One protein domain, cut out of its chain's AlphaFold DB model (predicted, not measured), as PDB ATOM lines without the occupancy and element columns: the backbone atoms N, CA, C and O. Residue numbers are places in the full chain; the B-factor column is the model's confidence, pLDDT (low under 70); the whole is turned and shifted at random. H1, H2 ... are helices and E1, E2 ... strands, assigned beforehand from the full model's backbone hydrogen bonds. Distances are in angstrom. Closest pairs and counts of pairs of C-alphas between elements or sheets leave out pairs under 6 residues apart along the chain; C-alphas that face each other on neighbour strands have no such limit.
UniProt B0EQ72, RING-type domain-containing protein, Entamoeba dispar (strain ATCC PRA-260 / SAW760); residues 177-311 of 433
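This is residues 177 to 311 of the 433 residues of the protein "RING-type domain-containing protein" of Entamoeba dispar (strain ATCC PRA-260 / SAW760) (UniProt B0EQ72). A small three-stranded sheet, E1, E2 and E3, and short helix H3 make a head at one end of a long helical hairpin, H1 and H2. The 135 printed residues run H1 H2 E1 E2 E3 H3; the sheet is a meander, each strand antiparallel to the one before. The class is mostly helix; the whole is loose, radius of gyration of the C-alphas 20.5 A, spanning 68 by 29 by 27 A.

Look at E2, residues 270 to 272: it forms hairpins with E1, residues 250 to 252, where N 252 and O 270 are 3.2 A apart, and with E3, residues 278 to 280, where N 271 and O 279 are 2.9 A apart, both within hydrogen-bond range. H3, residues 281 to 290, stands up from the sheet over E3. H2, residues 214 to 247, touches H3 with residues 237 to 244 alone, closest C-alphas Tyr 241 and Gln 289, 6.2 A. H1, residues 181 to 209, touches H2 at a shallow tilt of 19 degrees, opposite ways, closest C-alphas Leu 207 and Gly 217, 5.8 A. Every O i to N i+4 pair is within range in H1 and H2; H3 has 3 of 6.

Find C-alpha 181 at (87.178, 26.951, -9.183); H1 runs 42.4 A from there. H2 runs 48.0 A; H3 ends at C-alpha 290, (73.055, 18.962, -10.790).

The printed part has no cut. The E1 to E2 link is long. Residues under 70 in pLDDT include 239 to 257 and 300 to 311.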
ATOM      1  N   TRP A 177      86.399  32.769  -3.682       58.81
ATOM      2  CA  TRP A 177      85.852  31.548  -4.279       58.81
ATOM      3  C   TRP A 177      85.982  31.500  -5.810       58.81
ATOM      4  O   TRP A 177      86.019  30.416  -6.392       58.81
ATOM      5  N   SER A 178      86.044  32.658  -6.481       56.19
ATOM      6  CA  SER A 178      85.648  32.728  -7.889       56.19
ATOM      7  C   SER A 178      86.719  32.488  -8.933       56.19
ATOM      8  O   SER A 178      86.429  31.951 -10.001       56.19
ATOM      9  N   LYS A 179      87.969  32.844  -8.643       58.53
ATOM     10  CA  LYS A 179      88.996  32.899  -9.688       58.53
ATOM     11  C   LYS A 179      89.581  31.531 -10.051       58.53
ATOM     12  O   LYS A 179      90.080  31.386 -11.159       58.53
ATOM     13  N   ARG A 180      89.524  30.542  -9.147       69.56
ATOM     14  CA  ARG A 180      90.262  29.270  -9.295       69.56
ATOM     15  C   ARG A 180      89.401  28.000  -9.306       69.56
ATOM     16  O   ARG A 180      89.937  26.910  -9.462       69.56
ATOM     17  N   TYR A 181      88.077  28.116  -9.177       72.38
ATOM     18  CA  TYR A 181      87.178  26.951  -9.183       72.38
ATOM     19  C   TYR A 181      87.275  26.137 -10.486       72.38
ATOM     20  O   TYR A 181      87.344  24.914 -10.451       72.38
ATOM     21  N   ILE A 182      87.332  26.818 -11.633       70.81
ATOM     22  CA  ILE A 182      87.411  26.180 -12.956       70.81
ATOM     23  C   ILE A 182      88.684  25.342 -13.087       70.81
ATOM     24  O   ILE A 182      88.637  24.206 -13.547       70.81
ATOM     25  N   GLU A 183      89.818  25.904 -12.662       73.94
ATOM     26  CA  GLU A 183      91.110  25.212 -12.661       73.94
ATOM     27  C   GLU A 183      91.029  23.931 -11.831       73.94
ATOM     28  O   GLU A 183      91.377  22.863 -12.323       73.94
ATOM     29  N   HIS A 184      90.478  24.025 -10.619       81.38
ATOM     30  CA  HIS A 184      90.293  22.872  -9.745       81.38
ATOM     31  C   HIS A 184      89.366  21.807 -10.342       81.38
ATOM     32  O   HIS A 184      89.697  20.624 -10.302       81.38
ATOM     33  N   PHE A 185      88.243  22.210 -10.946       79.88
ATOM     34  CA  PHE A 185      87.303  21.294 -11.596       79.88
ATOM     35  C   PHE A 185      87.970  20.483 -12.716       79.88
ATOM     36  O   PHE A 185      87.878  19.255 -12.728       79.88
ATOM     37  N   PHE A 186      88.693  21.144 -13.626       77.81
ATOM     38  CA  PHE A 186      89.401  20.448 -14.704       77.81
ATOM     39  C   PHE A 186      90.548  19.580 -14.190       77.81
ATOM     40  O   PHE A 186      90.761  18.486 -14.712       77.81
ATOM     41  N   THR A 187      91.266  20.028 -13.160       84.19
ATOM     42  CA  THR A 187      92.301  19.212 -12.528       84.19
ATOM     43  C   THR A 187      91.704  17.953 -11.893       84.19
ATOM     44  O   THR A 187      92.215  16.868 -12.152       84.19
ATOM     45  N   LYS A 188      90.587  18.052 -11.155       85.62
ATOM     46  CA  LYS A 188      89.869  16.890 -10.594       85.62
ATOM     47  C   LYS A 188      89.479  15.890 -11.683       85.62
ATOM     48  O   LYS A 188      89.788  14.709 -11.571       85.62
ATOM     49  N   ILE A 189      88.886  16.374 -12.773       83.19
ATOM     50  CA  ILE A 189      88.517  15.539 -13.924       83.19
ATOM     51  C   ILE A 189      89.726  14.811 -14.519       83.19
ATOM     52  O   ILE A 189      89.635  13.632 -14.845       83.19
ATOM     53  N   HIS A 190      90.858  15.497 -14.665       85.25
ATOM     54  CA  HIS A 190      92.073  14.895 -15.201       85.25
ATOM     55  C   HIS A 190      92.574  13.735 -14.326       85.25
ATOM     56  O   HIS A 190      92.856  12.655 -14.843       85.25
ATOM     57  N   PHE A 191      92.634  13.932 -13.003       90.50
ATOM     58  CA  PHE A 191      93.003  12.872 -12.061       90.50
ATOM     59  C   PHE A 191      92.016  11.695 -12.097       90.50
ATOM     60  O   PHE A 191      92.454  10.542 -12.100       90.50
ATOM     61  N   ASP A 192      90.711  11.970 -12.197       88.19
ATOM     62  CA  ASP A 192      89.671  10.943 -12.329       88.19
ATOM     63  C   ASP A 192      89.847  10.112 -13.614       88.19
ATOM     64  O   ASP A 192      89.769   8.884 -13.566       88.19
ATOM     65  N   PHE A 193      90.128  10.748 -14.758       88.50
ATOM     66  CA  PHE A 193      90.350  10.046 -16.028       88.50
ATOM     67  C   PHE A 193      91.597   9.162 -16.011       88.50
ATOM     68  O   PHE A 193      91.536   8.047 -16.527       88.50
ATOM     69  N   ILE A 194      92.698   9.617 -15.400       90.19
ATOM     70  CA  ILE A 194      93.900   8.785 -15.228       90.19
ATOM     71  C   ILE A 194      93.551   7.531 -14.424       90.19
ATOM     72  O   ILE A 194      93.856   6.420 -14.855       90.19
ATOM     73  N   THR A 195      92.855   7.688 -13.296       91.00
ATOM     74  CA  THR A 195      92.448   6.557 -12.451       91.00
ATOM     75  C   THR A 195      91.545   5.580 -13.206       91.00
ATOM     76  O   THR A 195      91.776   4.373 -13.165       91.00
ATOM     77  N   ILE A 196      90.537   6.082 -13.928       91.44
ATOM     78  CA  ILE A 196      89.625   5.252 -14.730       91.44
ATOM     79  C   ILE A 196      90.389   4.524 -15.842       91.44
ATOM     80  O   ILE A 196      90.195   3.324 -16.020       91.44
ATOM     81  N   GLY A 197      91.297   5.209 -16.543       90.88
ATOM     82  CA  GLY A 197      92.137   4.614 -17.582       90.88
ATOM     83  C   GLY A 197      93.017   3.482 -17.047       90.88
ATOM     84  O   GLY A 197      93.003   2.384 -17.598       90.88
ATOM     85  N   CYS A 198      93.718   3.701 -15.928       93.75
ATOM     86  CA  CYS A 198      94.527   2.665 -15.281       93.75
ATOM     87  C   CYS A 198      93.687   1.461 -14.824       93.75
ATOM     88  O   CYS A 198      94.138   0.325 -14.960       93.75
ATOM     89  N   LEU A 199      92.464   1.684 -14.327       91.75
ATOM     90  CA  LEU A 199      91.544   0.599 -13.970       91.75
ATOM     91  C   LEU A 199      91.100  -0.202 -15.197       91.75
ATOM     92  O   LEU A 199      91.089  -1.427 -15.136       91.75
ATOM     93  N   ILE A 200      90.763   0.460 -16.309       92.06
ATOM     94  CA  ILE A 200      90.401  -0.221 -17.562       92.06
ATOM     95  C   ILE A 200      91.563  -1.101 -18.030       92.06
ATOM     96  O   ILE A 200      91.357  -2.285 -18.285       92.06
ATOM     97  N   VAL A 201      92.786  -0.560 -18.061       93.38
ATOM     98  CA  VAL A 201      93.990  -1.325 -18.423       93.38
ATOM     99  C   VAL A 201      94.177  -2.526 -17.494       93.38
ATOM    100  O   VAL A 201      94.365  -3.638 -17.977       93.38
ATOM    101  N   HIS A 202      94.058  -2.334 -16.176       92.44
ATOM    102  CA  HIS A 202      94.164  -3.419 -15.198       92.44
ATOM    103  C   HIS A 202      93.175  -4.563 -15.478       92.44
ATOM    104  O   HIS A 202      93.578  -5.723 -15.548       92.44
ATOM    105  N   TYR A 203      91.889  -4.252 -15.675       92.12
ATOM    106  CA  TYR A 203      90.877  -5.283 -15.908       92.12
ATOM    107  C   TYR A 203      90.986  -5.933 -17.291       92.12
ATOM    108  O   TYR A 203      90.712  -7.123 -17.404       92.12
ATOM    109  N   ILE A 204      91.427  -5.208 -18.326       91.81
ATOM    110  CA  ILE A 204      91.727  -5.802 -19.639       91.81
ATOM    111  C   ILE A 204      92.861  -6.820 -19.509       91.81
ATOM    112  O   ILE A 204      92.743  -7.935 -20.014       91.81
ATOM    113  N   VAL A 205      93.936  -6.479 -18.789       92.44
ATOM    114  CA  VAL A 205      95.027  -7.426 -18.530       92.44
ATOM    115  C   VAL A 205      94.499  -8.638 -17.761       92.44
ATOM    116  O   VAL A 205      94.739  -9.765 -18.178       92.44
ATOM    117  N   LEU A 206      93.712  -8.448 -16.698       90.12
ATOM    118  CA  LEU A 206      93.105  -9.571 -15.972       90.12
ATOM    119  C   LEU A 206      92.216 -10.454 -16.861       90.12
ATOM    120  O   LEU A 206      92.226 -11.677 -16.709       90.12
ATOM    121  N   LEU A 207      91.473  -9.867 -17.800       91.12
ATOM    122  CA  LEU A 207      90.639 -10.610 -18.743       91.12
ATOM    123  C   LEU A 207      91.488 -11.519 -19.643       91.12
ATOM    124  O   LEU A 207      91.151 -12.685 -19.823       91.12
ATOM    125  N   ILE A 208      92.625 -11.021 -20.141       90.12
ATOM    126  CA  ILE A 208      93.570 -11.806 -20.954       90.12
ATOM    127  C   ILE A 208      94.119 -12.989 -20.147       90.12
ATOM    128  O   ILE A 208      94.135 -14.121 -20.628       90.12
ATOM    129  N   TYR A 209      94.511 -12.755 -18.893       87.44
ATOM    130  CA  TYR A 209      95.043 -13.802 -18.011       87.44
ATOM    131  C   TYR A 209      94.005 -14.861 -17.618       87.44
ATOM    132  O   TYR A 209      94.365 -15.981 -17.261       87.44
ATOM    133  N   THR A 210      92.716 -14.533 -17.688       85.75
ATOM    134  CA  THR A 210      91.614 -15.424 -17.292       85.75
ATOM    135  C   THR A 210      90.842 -16.004 -18.469       85.75
ATOM    136  O   THR A 210      89.792 -16.606 -18.258       85.75
ATOM    137  N   TRP A 211      91.375 -15.907 -19.691       82.12
ATOM    138  CA  TRP A 211      90.712 -16.350 -20.923       82.12
ATOM    139  C   TRP A 211      90.161 -17.789 -20.860       82.12
ATOM    140  O   TRP A 211      89.093 -18.078 -21.394       82.12
ATOM    141  N   GLY A 212      90.841 -18.696 -20.149       80.88
ATOM    142  CA  GLY A 212      90.394 -20.086 -19.973       80.88
ATOM    143  C   GLY A 212      89.294 -20.306 -18.921       80.88
ATOM    144  O   GLY A 212      88.694 -21.377 -18.883       80.88
ATOM    145  N   GLN A 213      89.008 -19.324 -18.064       84.12
ATOM    146  CA  GLN A 213      88.108 -19.445 -16.912       84.12
ATOM    147  C   GLN A 213      86.811 -18.662 -17.158       84.12
ATOM    148  O   GLN A 213      86.701 -17.492 -16.793       84.12
ATOM    149  N   ARG A 214      85.798 -19.311 -17.753       85.50
ATOM    150  CA  ARG A 214      84.561 -18.648 -18.228       85.50
ATOM    151  C   ARG A 214      83.857 -17.794 -17.161       85.50
ATOM    152  O   ARG A 214      83.508 -16.653 -17.438       85.50
ATOM    153  N   LEU A 215      83.679 -18.310 -15.941       85.75
ATOM    154  CA  LEU A 215      83.005 -17.572 -14.858       85.75
ATOM    155  C   LEU A 215      83.805 -16.344 -14.396       85.75
ATOM    156  O   LEU A 215      83.234 -15.274 -14.192       85.75
ATOM    157  N   MET A 216      85.129 -16.482 -14.274       82.69
ATOM    158  CA  MET A 216      86.010 -15.379 -13.880       82.69
ATOM    159  C   MET A 216      86.079 -14.306 -14.973       82.69
ATOM    160  O   MET A 216      86.028 -13.115 -14.672       82.69
ATOM    161  N   GLY A 217      86.106 -14.722 -16.242       85.81
ATOM    162  CA  GLY A 217      86.045 -13.823 -17.390       85.81
ATOM    163  C   GLY A 217      84.753 -13.002 -17.427       85.81
ATOM    164  O   GLY A 217      84.813 -11.790 -17.623       85.81
ATOM    165  N   ILE A 218      83.592 -13.617 -17.154       89.56
ATOM    166  CA  ILE A 218      82.307 -12.898 -17.050       89.56
ATOM    167  C   ILE A 218      82.350 -11.867 -15.915       89.56
ATOM    168  O   ILE A 218      81.955 -10.716 -16.113       89.56
ATOM    169  N   TRP A 219      82.862 -12.247 -14.738       88.38
ATOM    170  CA  TRP A 219      83.007 -11.330 -13.604       88.38
ATOM    171  C   TRP A 219      83.900 -10.127 -13.942       88.38
ATOM    172  O   TRP A 219      83.516  -8.986 -13.687       88.38
ATOM    173  N   ILE A 220      85.061 -10.356 -14.562       88.19
ATOM    174  CA  ILE A 220      85.979  -9.282 -14.970       88.19
ATOM    175  C   ILE A 220      85.353  -8.417 -16.069       88.19
ATOM    176  O   ILE A 220      85.452  -7.192 -16.010       88.19
ATOM    177  N   GLY A 221      84.636  -9.016 -17.022       88.44
ATOM    178  CA  GLY A 221      83.865  -8.293 -18.033       88.44
ATOM    179  C   GLY A 221      82.831  -7.350 -17.413       88.44
ATOM    180  O   GLY A 221      82.756  -6.177 -17.784       88.44
ATOM    181  N   PHE A 222      82.102  -7.808 -16.390       90.56
ATOM    182  CA  PHE A 222      81.200  -6.951 -15.616       90.56
ATOM    183  C   PHE A 222      81.945  -5.792 -14.929       90.56
ATOM    184  O   PHE A 222      81.452  -4.661 -14.923       90.56
ATOM    185  N   GLN A 223      83.158  -6.018 -14.409       89.25
ATOM    186  CA  GLN A 223      83.978  -4.939 -13.843       89.25
ATOM    187  C   GLN A 223      84.398  -3.905 -14.893       89.25
ATOM    188  O   GLN A 223      84.333  -2.705 -14.611       89.25
ATOM    189  N   ILE A 224      84.771  -4.339 -16.101       90.19
ATOM    190  CA  ILE A 224      85.095  -3.440 -17.221       90.19
ATOM    191  C   ILE A 224      83.879  -2.579 -17.567       90.19
ATOM    192  O   ILE A 224      84.007  -1.358 -17.651       90.19
ATOM    193  N   LEU A 225      82.691  -3.180 -17.688       90.75
ATOM    194  CA  LEU A 225      81.449  -2.451 -17.956       90.75
ATOM    195  C   LEU A 225      81.129  -1.436 -16.854       90.75
ATOM    196  O   LEU A 225      80.811  -0.286 -17.150       90.75
ATOM    197  N   ARG A 226      81.266  -1.822 -15.580       88.69
ATOM    198  CA  ARG A 226      81.048  -0.929 -14.431       88.69
ATOM    199  C   ARG A 226      81.988   0.281 -14.459       88.69
ATOM    200  O   ARG A 226      81.544   1.410 -14.248       88.69
ATOM    201  N   VAL A 227      83.280   0.063 -14.710       88.38
ATOM    202  CA  VAL A 227      84.274   1.148 -14.812       88.38
ATOM    203  C   VAL A 227      84.019   2.005 -16.054       88.38
ATOM    204  O   VAL A 227      84.075   3.231 -15.968       88.38
ATOM    205  N   GLY A 228      83.664   1.385 -17.180       86.75
ATOM    206  CA  GLY A 228      83.266   2.076 -18.404       86.75
ATOM    207  C   GLY A 228      82.059   2.985 -18.182       86.75
ATOM    208  O   GLY A 228      82.094   4.154 -18.559       86.75
ATOM    209  N   PHE A 229      81.033   2.505 -17.476       88.62
ATOM    210  CA  PHE A 229      79.861   3.301 -17.113       88.62
ATOM    211  C   PHE A 229      80.230   4.508 -16.240       88.62
ATOM    212  O   PHE A 229      79.758   5.619 -16.490       88.62
ATOM    213  N   ALA A 230      81.127   4.330 -15.263       83.44
ATOM    214  CA  ALA A 230      81.653   5.441 -14.468       83.44
ATOM    215  C   ALA A 230      82.400   6.471 -15.341       83.44
ATOM    216  O   ALA A 230      82.206   7.678 -15.171       83.44
ATOM    217  N   GLY A 231      83.191   6.009 -16.315       81.94
ATOM    218  CA  GLY A 231      83.840   6.857 -17.320       81.94
ATOM    219  C   GLY A 231      82.842   7.652 -18.161       81.94
ATOM    220  O   GLY A 231      82.957   8.874 -18.260       81.94
ATOM    221  N   ILE A 232      81.808   6.993 -18.691       81.44
ATOM    222  CA  ILE A 232      80.737   7.636 -19.470       81.44
ATOM    223  C   ILE A 232      80.011   8.687 -18.626       81.44
ATOM    224  O   ILE A 232      79.745   9.788 -19.105       81.44
ATOM    225  N   PHE A 233      79.706   8.395 -17.360       81.62
ATOM    226  CA  PHE A 233      79.054   9.357 -16.472       81.62
ATOM    227  C   PHE A 233      79.923  10.602 -16.225       81.62
ATOM    228  O   PHE A 233      79.419  11.730 -16.260       81.62
ATOM    229  N   LYS A 234      81.239  10.432 -16.041       80.69
ATOM    230  CA  LYS A 234      82.192  11.551 -15.920       80.69
ATOM    231  C   LYS A 234      82.263  12.369 -17.206       80.69
ATOM    232  O   LYS A 234      82.183  13.593 -17.151       80.69
ATOM    233  N   ILE A 235      82.308  11.707 -18.360       73.44
ATOM    234  CA  ILE A 235      82.255  12.343 -19.681       73.44
ATOM    235  C   ILE A 235      80.954  13.149 -19.855       73.44
ATOM    236  O   ILE A 235      80.999  14.320 -20.229       73.44
ATOM    237  N   ARG A 236      79.799  12.587 -19.485       76.00
ATOM    238  CA  ARG A 236      78.509  13.300 -19.489       76.00
ATOM    239  C   ARG A 236      78.482  14.475 -18.516       76.00
ATOM    240  O   ARG A 236      77.846  15.484 -18.795       76.00
ATOM    241  N   THR A 237      79.178  14.381 -17.386       71.50
ATOM    242  CA  THR A 237      79.314  15.500 -16.439       71.50
ATOM    243  C   THR A 237      80.093  16.657 -17.069       71.50
ATOM    244  O   THR A 237      79.690  17.813 -16.947       71.50
ATOM    245  N   VAL A 238      81.169  16.352 -17.802       70.44
ATOM    246  CA  VAL A 238      81.916  17.339 -18.596       70.44
ATOM    247  C   VAL A 238      81.018  17.951 -19.672       70.44
ATOM    248  O   VAL A 238      80.979  19.171 -19.810       70.44
ATOM    249  N   GLN A 239      80.233  17.133 -20.373       66.06
ATOM    250  CA  GLN A 239      79.274  17.601 -21.373       66.06
ATOM    251  C   GLN A 239      78.218  18.535 -20.782       66.06
ATOM    252  O   GLN A 239      78.007  19.619 -21.311       66.06
ATOM    253  N   LYS A 240      77.606  18.180 -19.648       67.00
ATOM    254  CA  LYS A 240      76.675  19.065 -18.934       67.00
ATOM    255  C   LYS A 240      77.346  20.377 -18.545       67.00
ATOM    256  O   LYS A 240      76.760  21.431 -18.761       67.00
ATOM    257  N   TYR A 241      78.577  20.335 -18.035       66.12
ATOM    258  CA  TYR A 241      79.336  21.543 -17.706       66.12
ATOM    259  C   TYR A 241      79.525  22.451 -18.927       66.12
ATOM    260  O   TYR A 241      79.263  23.646 -18.831       66.12
ATOM    261  N   PHE A 242      79.947  21.904 -20.074       63.94
ATOM    262  CA  PHE A 242      80.143  22.687 -21.298       63.94
ATOM    263  C   PHE A 242      78.826  23.170 -21.902       63.94
ATOM    264  O   PHE A 242      78.735  24.335 -22.271       63.94
ATOM    265  N   ASN A 243      77.792  22.335 -21.933       57.28
ATOM    266  CA  ASN A 243      76.471  22.740 -22.395       57.28
ATOM    267  C   ASN A 243      75.934  23.871 -21.515       57.28
ATOM    268  O   ASN A 243      75.610  24.928 -22.034       57.28
ATOM    269  N   HIS A 244      75.951  23.744 -20.185       58.34
ATOM    270  CA  HIS A 244      75.545  24.832 -19.291       58.34
ATOM    271  C   HIS A 244      76.437  26.077 -19.419       58.34
ATOM    272  O   HIS A 244      75.925  27.193 -19.364       58.34
ATOM    273  N   LEU A 245      77.742  25.917 -19.652       57.22
ATOM    274  CA  LEU A 245      78.661  27.024 -19.928       57.22
ATOM    275  C   LEU A 245      78.284  27.793 -21.205       57.22
ATOM    276  O   LEU A 245      78.350  29.020 -21.213       57.22
ATOM    277  N   VAL A 246      77.901  27.076 -22.264       49.50
ATOM    278  CA  VAL A 246      77.533  27.633 -23.576       49.50
ATOM    279  C   VAL A 246      76.120  28.225 -23.557       49.50
ATOM    280  O   VAL A 246      75.881  29.246 -24.189       49.50
ATOM    281  N   ILE A 247      75.206  27.635 -22.784       49.69
ATOM    282  CA  ILE A 247      73.766  27.929 -22.801       49.69
ATOM    283  C   ILE A 247      73.400  29.162 -21.962       49.69
ATOM    284  O   ILE A 247      72.402  29.805 -22.257       49.69
ATOM    285  N   THR A 248      74.159  29.530 -20.921       50.31
ATOM    286  CA  THR A 248      73.534  30.292 -19.815       50.31
ATOM    287  C   THR A 248      74.112  31.668 -19.487       50.31
ATOM    288  O   THR A 248      73.576  32.335 -18.603       50.31
ATOM    289  N   LEU A 249      75.181  32.139 -20.142       53.66
ATOM    290  CA  LEU A 249      75.973  33.232 -19.563       53.66
ATOM    291  C   LEU A 249      76.040  34.488 -20.437       53.66
ATOM    292  O   LEU A 249      76.989  34.690 -21.196       53.66
ATOM    293  N   LYS A 250      75.101  35.420 -20.234       55.62
ATOM    294  CA  LYS A 250      75.365  36.822 -20.583       55.62
ATOM    295  C   LYS A 250      76.379  37.360 -19.573       55.62
ATOM    296  O   LYS A 250      76.065  37.494 -18.389       55.62
ATOM    297  N   ILE A 251      77.607  37.620 -20.024       59.34
ATOM    298  CA  ILE A 251      78.622  38.267 -19.189       59.34
ATOM    299  C   ILE A 251      78.160  39.700 -18.960       59.34
ATOM    300  O   ILE A 251      78.053  40.483 -19.902       59.34
ATOM    301  N   CYS A 252      77.850  40.026 -17.711       57.22
ATOM    302  CA  CYS A 252      77.537  41.392 -17.326       57.22
ATOM    303  C   CYS A 252      78.804  42.074 -16.809       57.22
ATOM    304  O   CYS A 252      79.470  41.560 -15.907       57.22
ATOM    305  N   ASP A 253      79.096  43.253 -17.359       56.00
ATOM    306  CA  ASP A 253      80.194  44.121 -16.916       56.00
ATOM    307  C   ASP A 253      79.811  45.009 -15.713       56.00
ATOM    308  O   ASP A 253      80.666  45.686 -15.143       56.00
ATOM    309  N   LEU A 254      78.539  44.985 -15.292       54.00
ATOM    310  CA  LEU A 254      78.006  45.817 -14.208       54.00
ATOM    311  C   LEU A 254      78.280  45.232 -12.811       54.00
ATOM    312  O   LEU A 254      77.898  44.099 -12.509       54.00
ATOM    313  N   ASN A 255      78.891  46.060 -11.956       54.72
ATOM    314  CA  ASN A 255      79.292  45.793 -10.565       54.72
ATOM    315  C   ASN A 255      78.171  46.061  -9.535       54.72
ATOM    316  O   ASN A 255      78.454  46.485  -8.418       54.72
ATOM    317  N   GLU A 256      76.903  45.847  -9.885       56.91
ATOM    318  CA  GLU A 256      75.785  46.169  -8.989       56.91
ATOM    319  C   GLU A 256      74.994  44.910  -8.612       56.91
ATOM    320  O   GLU A 256      74.382  44.254  -9.466       56.91
ATOM    321  N   GLY A 257      75.050  44.573  -7.318       68.62
ATOM    322  CA  GLY A 257      74.299  43.500  -6.664       68.62
ATOM    323  C   GLY A 257      75.155  42.565  -5.797       68.62
ATOM    324  O   GLY A 257      76.387  42.546  -5.869       68.62
ATOM    325  N   GLU A 258      74.489  41.748  -4.987       74.56
ATOM    326  CA  GLU A 258      75.095  40.676  -4.193       74.56
ATOM    327  C   GLU A 258      74.782  39.317  -4.823       74.56
ATOM    328  O   GLU A 258      73.697  39.093  -5.361       74.56
ATOM    329  N   CYS A 259      75.736  38.387  -4.782       78.81
ATOM    330  CA  CYS A 259      75.468  37.021  -5.212       78.81
ATOM    331  C   CYS A 259      74.699  36.287  -4.114       78.81
ATOM    332  O   CYS A 259      75.256  36.036  -3.054       78.81
ATOM    333  N   SER A 260      73.475  35.839  -4.379       76.56
ATOM    334  CA  SER A 260      72.639  35.143  -3.386       76.56
ATOM    335  C   SER A 260      73.125  33.747  -2.972       76.56
ATOM    336  O   SER A 260      72.553  33.147  -2.071       76.56
ATOM    337  N   ILE A 261      74.175  33.217  -3.614       75.38
ATOM    338  CA  ILE A 261      74.788  31.932  -3.238       75.38
ATOM    339  C   ILE A 261      75.874  32.129  -2.174       75.38
ATOM    340  O   ILE A 261      75.996  31.319  -1.264       75.38
ATOM    341  N   CYS A 262      76.695  33.176  -2.298       73.06
ATOM    342  CA  CYS A 262      77.818  33.421  -1.380       73.06
ATOM    343  C   CYS A 262      77.692  34.726  -0.583       73.06
ATOM    344  O   CYS A 262      78.623  35.086   0.135       73.06
ATOM    345  N   TYR A 263      76.588  35.453  -0.760       73.56
ATOM    346  CA  TYR A 263      76.270  36.745  -0.143       73.56
ATOM    347  C   TYR A 263      77.383  37.796  -0.265       73.56
ATOM    348  O   TYR A 263      77.497  38.707   0.543       73.56
ATOM    349  N   SER A 264      78.246  37.661  -1.274       73.31
ATOM    350  CA  SER A 264      79.358  38.578  -1.524       73.31
ATOM    351  C   SER A 264      79.040  39.479  -2.715       73.31
ATOM    352  O   SER A 264      78.387  39.043  -3.670       73.31
ATOM    353  N   CYS A 265      79.561  40.711  -2.706       72.62
ATOM    354  CA  CYS A 265      79.394  41.656  -3.812       72.62
ATOM    355  C   CYS A 265      79.801  41.037  -5.158       72.62
ATOM    356  O   CYS A 265      80.842  40.375  -5.291       72.62
ATOM    357  N   LEU A 266      78.992  41.283  -6.183       70.88
ATOM    358  CA  LEU A 266      79.268  40.905  -7.563       70.88
ATOM    359  C   LEU A 266      80.476  41.708  -8.089       70.88
ATOM    360  O   LEU A 266      80.369  42.882  -8.422       70.88
ATOM    361  N   LYS A 267      81.659  41.076  -8.128       62.09
ATOM    362  CA  LYS A 267      82.887  41.622  -8.742       62.09
ATOM    363  C   LYS A 267      82.915  41.272 -10.239       62.09
ATOM    364  O   LYS A 267      82.294  40.289 -10.629       62.09
ATOM    365  N   ARG A 268      83.686  42.013 -11.054       55.53
ATOM    366  CA  ARG A 268      83.897  41.795 -12.511       55.53
ATOM    367  C   ARG A 268      83.765  40.319 -12.946       55.53
ATOM    368  O   ARG A 268      84.503  39.473 -12.437       55.53
ATOM    369  N   LYS A 269      82.938  40.064 -13.976       58.91
ATOM    370  CA  LYS A 269      82.532  38.749 -14.542       58.91
ATOM    371  C   LYS A 269      81.405  38.055 -13.766       58.91
ATOM    372  O   LYS A 269      81.589  36.993 -13.166       58.91
ATOM    373  N   CYS A 270      80.224  38.651 -13.845       66.00
ATOM    374  CA  CYS A 270      78.981  38.105 -13.310       66.00
ATOM    375  C   CYS A 270      78.211  37.369 -14.405       66.00
ATOM    376  O   CYS A 270      78.305  37.709 -15.586       66.00
ATOM    377  N   VAL A 271      77.440  36.375 -13.991       69.06
ATOM    378  CA  VAL A 271      76.554  35.604 -14.855       69.06
ATOM    379  C   VAL A 271      75.135  36.073 -14.611       69.06
ATOM    380  O   VAL A 271      74.674  35.971 -13.477       69.06
ATOM    381  N   ALA A 272      74.446  36.531 -15.653       69.12
ATOM    382  CA  ALA A 272      73.005  36.748 -15.611       69.12
ATOM    383  C   ALA A 272      72.271  35.623 -16.345       69.12
ATOM    384  O   ALA A 272      72.604  35.300 -17.486       69.12
ATOM    385  N   PHE A 273      71.270  35.055 -15.679       71.62
ATOM    386  CA  PHE A 273      70.363  34.062 -16.248       71.62
ATOM    387  C   PHE A 273      69.309  34.748 -17.129       71.62
ATOM    388  O   PHE A 273      69.072  35.948 -16.990       71.62
ATOM    389  N   SER A 274      68.611  33.987 -17.982       66.62
ATOM    390  CA  SER A 274      67.462  34.484 -18.765       66.62
ATOM    391  C   SER A 274      66.346  35.072 -17.887       66.62
ATOM    392  O   SER A 274      65.624  35.959 -18.324       66.62
ATOM    393  N   CYS A 275      66.252  34.633 -16.629       73.00
ATOM    394  CA  CYS A 275      65.343  35.174 -15.618       73.00
ATOM    395  C   CYS A 275      65.814  36.491 -14.967       73.00
ATOM    396  O   CYS A 275      65.149  36.997 -14.070       73.00
ATOM    397  N   GLY A 276      66.979  37.025 -15.349       73.25
ATOM    398  CA  GLY A 276      67.539  38.275 -14.821       73.25
ATOM    399  C   GLY A 276      68.348  38.142 -13.523       73.25
ATOM    400  O   GLY A 276      69.056  39.080 -13.153       73.25
ATOM    401  N   HIS A 277      68.320  36.984 -12.855       81.25
ATOM    402  CA  HIS A 277      69.109  36.746 -11.641       81.25
ATOM    403  C   HIS A 277      70.609  36.648 -11.930       81.25
ATOM    404  O   HIS A 277      71.029  35.992 -12.890       81.25
ATOM    405  N   LYS A 278      71.415  37.282 -11.068       78.38
ATOM    406  CA  LYS A 278      72.866  37.407 -11.228       78.38
ATOM    407  C   LYS A 278      73.626  36.624 -10.163       78.38
ATOM    408  O   LYS A 278      73.335  36.729  -8.975       78.38
ATOM    409  N   PHE A 279      74.654  35.898 -10.582       79.00
ATOM    410  CA  PHE A 279      75.510  35.116  -9.692       79.00
ATOM    411  C   PHE A 279      76.980  35.247 -10.091       79.00
ATOM    412  O   PHE A 279      77.299  35.542 -11.247       79.00
ATOM    413  N   HIS A 280      77.908  34.979  -9.165       76.69
ATOM    414  CA  HIS A 280      79.288  34.726  -9.582       76.69
ATOM    415  C   HIS A 280      79.333  33.436 -10.394       76.69
ATOM    416  O   HIS A 280      78.738  32.427 -10.011       76.69
ATOM    417  N   TYR A 281      80.122  33.452 -11.467       71.12
ATOM    418  CA  TYR A 281      80.353  32.287 -12.317       71.12
ATOM    419  C   TYR A 281      80.698  31.027 -11.502       71.12
ATOM    420  O   TYR A 281      80.096  29.975 -11.663       71.12
ATOM    421  N   SER A 282      81.622  31.141 -10.553       66.31
ATOM    422  CA  SER A 282      82.055  30.026  -9.706       66.31
ATOM    423  C   SER A 282      81.004  29.486  -8.749       66.31
ATOM    424  O   SER A 282      81.120  28.351  -8.309       66.31
ATOM    425  N   CYS A 283      80.044  30.317  -8.348       73.56
ATOM    426  CA  CYS A 283      79.041  29.944  -7.360       73.56
ATOM    427  C   CYS A 283      77.900  29.180  -8.019       73.56
ATOM    428  O   CYS A 283      77.371  28.241  -7.438       73.56
ATOM    429  N   VAL A 284      77.550  29.561  -9.248       75.62
ATOM    430  CA  VAL A 284      76.425  28.957  -9.954       75.62
ATOM    431  C   VAL A 284      76.793  27.679 -10.700       75.62
ATOM    432  O   VAL A 284      75.964  26.794 -10.852       75.62
ATOM    433  N   ILE A 285      78.049  27.525 -11.113       70.94
ATOM    434  CA  ILE A 285      78.508  26.334 -11.834       70.94
ATOM    435  C   ILE A 285      78.321  25.019 -11.045       70.94
ATOM    436  O   ILE A 285      77.794  24.083 -11.640       70.94
ATOM    437  N   PRO A 286      78.676  24.906  -9.744       70.19
ATOM    438  CA  PRO A 286      78.372  23.710  -8.953       70.19
ATOM    439  C   PRO A 286      76.878  23.370  -8.935       70.19
ATOM    440  O   PRO A 286      76.497  22.211  -9.038       70.19
ATOM    441  N   TRP A 287      76.015  24.385  -8.853       76.12
ATOM    442  CA  TRP A 287      74.568  24.193  -8.900       76.12
ATOM    443  C   TRP A 287      74.113  23.649 -10.260       76.12
ATOM    444  O   TRP A 287      73.354  22.682 -10.323       76.12
ATOM    445  N   LEU A 288      74.644  24.215 -11.348       69.25
ATOM    446  CA  LEU A 288      74.343  23.805 -12.722       69.25
ATOM    447  C   LEU A 288      74.832  22.396 -13.076       69.25
ATOM    448  O   LEU A 288      74.350  21.812 -14.040       69.25
ATOM    449  N   GLN A 289      75.761  21.817 -12.308       64.81
ATOM    450  CA  GLN A 289      76.168  20.419 -12.497       64.81
ATOM    451  C   GLN A 289      75.031  19.439 -12.186       64.81
ATOM    452  O   GLN A 289      74.962  18.365 -12.789       64.81
ATOM    453  N   HIS A 290      74.143  19.813 -11.263       63.38
ATOM    454  CA  HIS A 290      73.055  18.962 -10.790       63.38
ATOM    455  C   HIS A 290      71.682  19.434 -11.273       63.38
ATOM    456  O   HIS A 290      70.819  18.600 -11.529       63.38
ATOM    457  N   ASN A 291      71.494  20.745 -11.444       67.94
ATOM    458  CA  ASN A 291      70.192  21.356 -11.689       67.94
ATOM    459  C   ASN A 291      70.240  22.326 -12.879       67.94
ATOM    460  O   ASN A 291      70.979  23.304 -12.863       67.94
ATOM    461  N   SER A 292      69.376  22.130 -13.877       69.19
ATOM    462  CA  SER A 292      69.232  23.011 -15.051       69.19
ATOM    463  C   SER A 292      68.282  24.199 -14.817       69.19
ATOM    464  O   SER A 292      67.677  24.724 -15.754       69.19
ATOM    465  N   VAL A 293      68.140  24.626 -13.562       74.44
ATOM    466  CA  VAL A 293      67.200  25.669 -13.134       74.44
ATOM    467  C   VAL A 293      67.907  26.763 -12.343       74.44
ATOM    468  O   VAL A 293      68.927  26.521 -11.696       74.44
ATOM    469  N   CYS A 294      67.358  27.975 -12.358       76.06
ATOM    470  CA  CYS A 294      67.874  29.075 -11.546       76.06
ATOM    471  C   CYS A 294      67.801  28.745 -10.035       76.06
ATOM    472  O   CYS A 294      66.729  28.362  -9.566       76.06
ATOM    473  N   PRO A 295      68.874  28.959  -9.243       81.19
ATOM    474  CA  PRO A 295      68.852  28.739  -7.790       81.19
ATOM    475  C   PRO A 295      67.794  29.559  -7.038       81.19
ATOM    476  O   PRO A 295      67.329  29.137  -5.986       81.19
ATOM    477  N   LEU A 296      67.429  30.734  -7.566       82.06
ATOM    478  CA  LEU A 296      66.488  31.657  -6.924       82.06
ATOM    479  C   LEU A 296      65.042  31.402  -7.350       82.06
ATOM    480  O   LEU A 296      64.190  31.134  -6.511       82.06
ATOM    481  N   CYS A 297      64.754  31.472  -8.652       82.12
ATOM    482  CA  CYS A 297      63.378  31.370  -9.154       82.12
ATOM    483  C   CYS A 297      62.990  29.983  -9.671       82.12
ATOM    484  O   CYS A 297      61.855  29.805 -10.100       82.12
ATOM    485  N   LYS A 298      63.918  29.015  -9.692       80.75
ATOM    486  CA  LYS A 298      63.723  27.661 -10.247       80.75
ATOM    487  C   LYS A 298      63.248  27.618 -11.707       80.75
ATOM    488  O   LYS A 298      62.891  26.551 -12.197       80.75
ATOM    489  N   GLN A 299      63.285  28.741 -12.425       73.19
ATOM    490  CA  GLN A 299      62.955  28.764 -13.846       73.19
ATOM    491  C   GLN A 299      64.012  27.997 -14.653       73.19
ATOM    492  O   GLN A 299      65.209  28.123 -14.348       73.19
ATOM    493  N   PRO A 300      63.588  27.217 -15.664       65.62
ATOM    494  CA  PRO A 300      64.494  26.504 -16.547       65.62
ATOM    495  C   PRO A 300      65.323  27.497 -17.355       65.62
ATOM    496  O   PRO A 300      64.852  28.564 -17.756       65.62
ATOM    497  N   ILE A 301      66.584  27.149 -17.569       64.44
ATOM    498  CA  ILE A 301      67.517  28.027 -18.263       64.44
ATOM    499  C   ILE A 301      67.443  27.725 -19.754       64.44
ATOM    500  O   ILE A 301      67.633  26.582 -20.165       64.44
ATOM    501  N   LEU A 302      67.168  28.750 -20.555       56.56
ATOM    502  CA  LEU A 302      67.067  28.628 -22.007       56.56
ATOM    503  C   LEU A 302      68.456  28.765 -22.658       56.56
ATOM    504  O   LEU A 302      69.245  29.595 -22.200       56.56
ATOM    505  N   PRO A 303      68.758  27.992 -23.718       53.44
ATOM    506  CA  PRO A 303      70.009  28.096 -24.465       53.44
ATOM    507  C   PRO A 303      70.129  29.432 -25.194       53.44
ATOM    508  O   PRO A 303      69.386  29.720 -26.127       53.44
ATOM    509  N   LEU A 304      71.102  30.245 -24.784       48.72
ATOM    510  CA  LEU A 304      71.533  31.435 -25.512       48.72
ATOM    511  C   LEU A 304      72.670  31.061 -26.479       48.72
ATOM    512  O   LEU A 304      73.668  30.474 -26.067       48.72
ATOM    513  N   LYS A 305      72.541  31.416 -27.768       46.97
ATOM    514  CA  LYS A 305      73.615  31.275 -28.774       46.97
ATOM    515  C   LYS A 305      74.786  32.200 -28.392       46.97
ATOM    516  O   LYS A 305      74.657  33.421 -28.463       46.97
ATOM    517  N   ILE A 306      75.940  31.642 -28.013       47.72
ATOM    518  CA  ILE A 306      77.189  32.398 -27.804       47.72
ATOM    519  C   ILE A 306      78.323  31.724 -28.585       47.72
ATOM    520  O   ILE A 306      78.514  30.513 -28.489       47.72
ATOM    521  N   ASN A 307      79.117  32.514 -29.319       47.50
ATOM    522  CA  ASN A 307      80.349  32.045 -29.957       47.50
ATOM    523  C   ASN A 307      81.386  31.662 -28.877       47.50
ATOM    524  O   ASN A 307      81.984  32.519 -28.216       47.50
ATOM    525  N   TYR A 308      81.546  30.355 -28.661       50.16
ATOM    526  CA  TYR A 308      82.289  29.767 -27.546       50.16
ATOM    527  C   TYR A 308      83.806  29.673 -27.789       50.16
ATOM    528  O   TYR A 308      84.568  29.554 -26.823       50.16
ATOM    529  N   GLU A 309      84.263  29.790 -29.042       48.31
ATOM    530  CA  GLU A 309      85.678  29.743 -29.461       48.31
ATOM    531  C   GLU A 309      86.542  30.713 -28.631       48.31
ATOM    532  O   GLU A 309      87.583  30.359 -28.069       48.31
ATOM    533  N   LYS A 310      86.033  31.935 -28.432       48.09
ATOM    534  CA  LYS A 310      86.704  33.010 -27.683       48.09
ATOM    535  C   LYS A 310      86.860  32.714 -26.183       48.09
ATOM    536  O   LYS A 310      87.737  33.283 -25.526       48.09
ATOM    537  N   TYR A 311      86.016  31.847 -25.623       50.03
ATOM    538  CA  TYR A 311      86.036  31.469 -24.206       50.03
ATOM    539  C   TYR A 311      86.843  30.194 -23.965       50.03
ATOM    540  O   TYR A 311      87.550  30.118 -22.958       50.03
TER     541      TYR A 311